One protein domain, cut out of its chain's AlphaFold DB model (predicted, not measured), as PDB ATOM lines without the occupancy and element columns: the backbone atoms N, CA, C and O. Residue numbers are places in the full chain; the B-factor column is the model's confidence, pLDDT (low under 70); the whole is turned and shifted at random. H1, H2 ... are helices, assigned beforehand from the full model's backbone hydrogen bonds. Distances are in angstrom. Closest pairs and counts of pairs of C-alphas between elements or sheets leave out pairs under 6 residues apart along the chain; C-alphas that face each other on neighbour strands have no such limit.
ATOM      1  N   ARG A 233      86.049  82.709 110.560       61.28
ATOM      2  CA  ARG A 233      86.402  81.281 110.570       61.28
ATOM      3  C   ARG A 233      87.029  80.895 111.917       61.28
ATOM      4  O   ARG A 233      87.900  81.608 112.422       61.28
ATOM      5  N   ASN A 234      86.660  79.727 112.453       59.72
ATOM      6  CA  ASN A 234      87.166  79.205 113.736       59.72
ATOM      7  C   ASN A 234      88.714  79.129 113.783       59.72
ATOM      8  O   ASN A 234      89.342  79.475 114.781       59.72
ATOM      9  N   GLU A 235      89.359  78.787 112.663       71.62
ATOM     10  CA  GLU A 235      90.826  78.692 112.591       71.62
ATOM     11  C   GLU A 235      91.544  80.046 112.718       71.62
ATOM     12  O   GLU A 235      92.605  80.129 113.338       71.62
ATOM     13  N   SER A 236      90.988  81.118 112.144       73.38
ATOM     14  CA  SER A 236      91.540  82.471 112.301       73.38
ATOM     15  C   SER A 236      91.257  83.037 113.689       73.38
ATOM     16  O   SER A 236      92.112  83.715 114.253       73.38
ATOM     17  N   PHE A 237      90.100  82.703 114.269       76.81
ATOM     18  CA  PHE A 237      89.737  83.120 115.619       76.81
ATOM     19  C   PHE A 237      90.714  82.566 116.662       76.81
ATOM     20  O   PHE A 237      91.242  83.326 117.469       76.81
ATOM     21  N   MET A 238      91.048  81.273 116.583       80.38
ATOM     22  CA  MET A 238      92.017  80.659 117.496       80.38
ATOM     23  C   MET A 238      93.408  81.296 117.413       80.38
ATOM     24  O   MET A 238      94.059  81.485 118.438       80.38
ATOM     25  N   LYS A 239      93.866  81.655 116.209       79.69
ATOM     26  CA  LYS A 239      95.182  82.286 116.024       79.69
ATOM     27  C   LYS A 239      95.225  83.693 116.609       79.69
ATOM     28  O   LYS A 239      96.188  84.036 117.285       79.69
ATOM     29  N   ILE A 240      94.180  84.489 116.384       79.88
ATOM     30  CA  ILE A 240      94.088  85.844 116.941       79.88
ATOM     31  C   ILE A 240      93.960  85.784 118.467       79.88
ATOM     32  O   ILE A 240      94.631  86.546 119.157       79.88
ATOM     33  N   ALA A 241      93.174  84.842 118.996       87.31
ATOM     34  CA  ALA A 241      93.052  84.624 120.433       87.31
ATOM     35  C   ALA A 241      94.402  84.249 121.068       87.31
ATOM     36  O   ALA A 241      94.800  84.872 122.046       87.31
ATOM     37  N   ALA A 242      95.149  83.312 120.471       86.81
ATOM     38  CA  ALA A 242      96.463  82.907 120.973       86.81
ATOM     39  C   ALA A 242      97.485  84.060 120.967       86.81
ATOM     40  O   ALA A 242      98.217  84.238 121.939       86.81
ATOM     41  N   VAL A 243      97.509  84.876 119.906       84.88
ATOM     42  CA  VAL A 243      98.378  86.066 119.832       84.88
ATOM     43  C   VAL A 243      97.956  87.121 120.858       84.88
ATOM     44  O   VAL A 243      98.815  87.725 121.499       84.88
ATOM     45  N   GLY A 244      96.651  87.322 121.052       87.06
ATOM     46  CA  GLY A 244      96.112  88.232 122.062       87.06
ATOM     47  C   GLY A 244      96.485  87.819 123.485       87.06
ATOM     48  O   GLY A 244      96.914  88.666 124.267       87.06
ATOM     49  N   THR A 245      96.398  86.524 123.803       85.81
ATOM     50  CA  THR A 245      96.830  85.978 125.098       85.81
ATOM     51  C   THR A 245      98.330  86.160 125.301       85.81
ATOM     52  O   THR A 245      98.742  86.699 126.322       85.81
ATOM     53  N   TRP A 246      99.145  85.818 124.299       91.19
ATOM     54  CA  TRP A 246     100.596  85.979 124.389       91.19
ATOM     55  C   TRP A 246     101.014  87.447 124.584       91.19
ATOM     56  O   TRP A 246     101.877  87.749 125.409       91.19
ATOM     57  N   MET A 247     100.364  88.381 123.880       87.56
ATOM     58  CA  MET A 247     100.612  89.816 124.045       87.56
ATOM     59  C   MET A 247     100.155  90.326 125.422       87.56
ATOM     60  O   MET A 247     100.853  91.132 126.037       87.56
ATOM     61  N   GLY A 248      99.016  89.846 125.930       87.94
ATOM     62  CA  GLY A 248      98.510  90.192 127.260       87.94
ATOM     63  C   GLY A 248      99.425  89.716 128.390       87.94
ATOM     64  O   GLY A 248      99.711  90.482 129.313       87.94
ATOM     65  N   ASP A 249      99.954  88.498 128.281       84.06
ATOM     66  CA  ASP A 249     100.907  87.940 129.246       84.06
ATOM     67  C   ASP A 249     102.226  88.715 129.238       84.06
ATOM     68  O   ASP A 249     102.773  89.021 130.299       84.06
ATOM     69  N   PHE A 250     102.702  89.121 128.057       84.69
ATOM     70  CA  PHE A 250     103.892  89.961 127.937       84.69
ATOM     71  C   PHE A 250     103.702  91.332 128.601       84.69
ATOM     72  O   PHE A 250     104.554  91.758 129.378       84.69
ATOM     73  N   VAL A 251     102.579  92.016 128.347       80.94
ATOM     74  CA  VAL A 251     102.272  93.318 128.972       80.94
ATOM     75  C   VAL A 251     102.108  93.180 130.486       80.94
ATOM     76  O   VAL A 251     102.581  94.030 131.239       80.94
ATOM     77  N   THR A 252     101.498  92.091 130.949       80.94
ATOM     78  CA  THR A 252     101.333  91.820 132.382       80.94
ATOM     79  C   THR A 252     102.687  91.570 133.042       80.94
ATOM     80  O   THR A 252     103.022  92.217 134.034       80.94
ATOM     81  N   ALA A 253     103.526  90.711 132.458       81.00
ATOM     82  CA  ALA A 253     104.893  90.491 132.924       81.00
ATOM     83  C   ALA A 253     105.719  91.787 132.901       81.00
ATOM     84  O   ALA A 253     106.476  92.049 133.835       81.00
ATOM     85  N   TRP A 254     105.523  92.640 131.892       82.50
ATOM     86  CA  TRP A 254     106.152  93.955 131.810       82.50
ATOM     87  C   TRP A 254     105.724  94.873 132.962       82.50
ATOM     88  O   TRP A 254     106.579  95.455 133.636       82.50
ATOM     89  N   MET A 255     104.422  94.966 133.243       75.19
ATOM     90  CA  MET A 255     103.888  95.750 134.362       75.19
ATOM     91  C   MET A 255     104.403  95.260 135.720       75.19
ATOM     92  O   MET A 255     104.628  96.072 136.611       75.19
ATOM     93  N   PHE A 256     104.619  93.953 135.892       74.62
ATOM     94  CA  PHE A 256     105.149  93.401 137.143       74.62
ATOM     95  C   PHE A 256     106.676  93.503 137.254       74.62
ATOM     96  O   PHE A 256     107.201  93.706 138.352       74.62
ATOM     97  N   SER A 257     107.398  93.376 136.138       72.62
ATOM     98  CA  SER A 257     108.860  93.494 136.096       72.62
ATOM     99  C   SER A 257     109.313  94.944 136.243       72.62
ATOM    100  O   SER A 257     110.328  95.217 136.887       72.62
ATOM    101  N   THR A 258     108.538  95.891 135.713       58.62
ATOM    102  CA  THR A 258     108.641  97.299 136.086       58.62
ATOM    103  C   THR A 258     107.974  97.472 137.446       58.62
ATOM    104  O   THR A 258     106.900  98.046 137.581       58.62
ATOM    105  N   LYS A 259     108.629  96.973 138.504       53.78
ATOM    106  CA  LYS A 259     108.393  97.501 139.848       53.78
ATOM    107  C   LYS A 259     108.625  99.001 139.754       53.78
ATOM    108  O   LYS A 259     109.768  99.455 139.825       53.78
ATOM    109  N   PHE A 260     107.543  99.746 139.539       52.41
ATOM    110  CA  PHE A 260     107.518 101.191 139.615       52.41
ATOM    111  C   PHE A 260     108.284 101.543 140.883       52.41
ATOM    112  O   PHE A 260     107.908 101.058 141.959       52.41
ATOM    113  N   PRO A 261     109.405 102.278 140.787       52.56
ATOM    114  CA  PRO A 261     110.154 102.629 141.971       52.56
ATOM    115  C   PRO A 261     109.168 103.362 142.872       52.56
ATOM    116  O   PRO A 261     108.637 104.406 142.498       52.56
ATOM    117  N   SER A 262     108.905 102.788 144.044       57.41
ATOM    118  CA  SER A 262     107.928 103.242 145.045       57.41
ATOM    119  C   SER A 262     108.069 104.719 145.436       57.41
ATOM    120  O   SER A 262     107.201 105.300 146.080       57.41
ATOM    121  N   LYS A 263     109.161 105.361 145.015       56.59
ATOM    122  CA  LYS A 263     109.374 106.802 145.095       56.59
ATOM    123  C   LYS A 263     108.436 107.617 144.195       56.59
ATOM    124  O   LYS A 263     108.011 108.678 144.631       56.59
ATOM    125  N   ILE A 264     108.078 107.157 142.993       62.47
ATOM    126  CA  ILE A 264     107.198 107.917 142.081       62.47
ATOM    127  C   ILE A 264     105.740 107.846 142.544       62.47
ATOM    128  O   ILE A 264     105.044 108.859 142.542       62.47
ATOM    129  N   THR A 265     105.290 106.685 143.022       62.28
ATOM    130  CA  THR A 265     103.934 106.532 143.567       62.28
ATOM    131  C   THR A 265     103.720 107.383 144.817       62.28
ATOM    132  O   THR A 265     102.665 107.997 144.935       62.28
ATOM    133  N   ASN A 266     104.722 107.511 145.692       64.69
ATOM    134  CA  ASN A 266     104.638 108.383 146.869       64.69
ATOM    135  C   ASN A 266     104.584 109.878 146.510       64.69
ATOM    136  O   ASN A 266     103.846 110.622 147.149       64.69
ATOM    137  N   VAL A 267     105.310 110.323 145.478       72.75
ATOM    138  CA  VAL A 267     105.256 111.726 145.019       72.75
ATOM    139  C   VAL A 267     103.892 112.058 144.412       72.75
ATOM    140  O   VAL A 267     103.345 113.123 144.682       72.75
ATOM    141  N   ILE A 268     103.312 111.138 143.637       69.19
ATOM    142  CA  ILE A 268     101.975 111.322 143.058       69.19
ATOM    143  C   ILE A 268     100.902 111.304 144.156       69.19
ATOM    144  O   ILE A 268     100.004 112.142 144.137       69.19
ATOM    145  N   PHE A 269     101.014 110.414 145.148       72.75
ATOM    146  CA  PHE A 269     100.080 110.373 146.278       72.75
ATOM    147  C   PHE A 269     100.131 111.644 147.135       72.75
ATOM    148  O   PHE A 269      99.081 112.183 147.477       72.75
ATOM    149  N   GLU A 270     101.325 112.153 147.446       75.69
ATOM    150  CA  GLU A 270     101.487 113.419 148.176       75.69
ATOM    151  C   GLU A 270     100.990 114.617 147.360       75.69
ATOM    152  O   GLU A 270     100.357 115.520 147.904       75.69
ATOM    153  N   TYR A 271     101.203 114.625 146.043       79.88
ATOM    154  CA  TYR A 271     100.673 115.684 145.186       79.88
ATOM    155  C   TYR A 271      99.138 115.697 145.159       79.88
ATOM    156  O   TYR A 271      98.540 116.769 145.231       79.88
ATOM    157  N   ILE A 272      98.494 114.529 145.100       82.31
ATOM    158  CA  ILE A 272      97.026 114.415 145.126       82.31
ATOM    159  C   ILE A 272      96.476 114.805 146.502       82.31
ATOM    160  O   ILE A 272      95.508 115.553 146.578       82.31
ATOM    161  N   LYS A 273      97.113 114.358 147.589       82.69
ATOM    162  CA  LYS A 273      96.697 114.676 148.962       82.69
ATOM    163  C   LYS A 273      96.800 116.167 149.299       82.69
ATOM    164  O   LYS A 273      96.028 116.645 150.114       82.69
ATOM    165  N   ASN A 274      97.746 116.885 148.695       82.94
ATOM    166  CA  ASN A 274      97.938 118.317 148.940       82.94
ATOM    167  C   ASN A 274      97.101 119.225 148.015       82.94
ATOM    168  O   ASN A 274      97.108 120.436 148.214       82.94
ATOM    169  N   ASN A 275      96.414 118.673 147.006       72.50
ATOM    170  CA  ASN A 275      95.594 119.433 146.047       72.50
ATOM    171  C   ASN A 275      94.093 119.068 146.078       72.50
ATOM    172  O   ASN A 275      93.344 119.522 145.213       72.50
ATOM    173  N   ILE A 276      93.660 118.262 147.051       70.94
ATOM    174  CA  ILE A 276      92.252 118.001 147.396       70.94
ATOM    175  C   ILE A 276      92.014 118.561 148.795       70.94
ATOM    176  O   ILE A 276      90.969 119.217 148.988       70.94
TER     177      ILE A 276
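This is residues 233 to 276 of the 276 residues of an uncharacterized protein of Dissostichus mawsoni (UniProt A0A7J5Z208). One long helix, H1, is followed by a shorter helix, H2, set off at a corner beyond a short stretch of open chain, in the shape of a wide, uneven V. The two helices do not fold back on each other, and there is no core. The printed part has 44 residues with two named helices, H1 then H2, and no named strand; the class is all helix. It is extended, with a radius of gyration of the C-alphas of 18.4 A and spans of 55 by 23 by 6 A.

H1, residues 234 to 257, begins at C-alpha 234 (87.166, 79.205, 113.736) and measures 34.3 A from first to last C-alpha. H2, residues 262 to 273, measures 16.5 A and ends at C-alpha 273 (96.697, 114.676, 148.962).

H1 and H2 are apart, joined by a tight link of 4 residues. In both helices every O i to N i+4 pair is within hydrogen-bond range.

The C-alphas of Arg 233 and Asn 274, the two farthest apart, are 54.6 A apart. The printed part has no cut. Residues 233 to 234, 258 to 266 and 268 have pLDDT under 70.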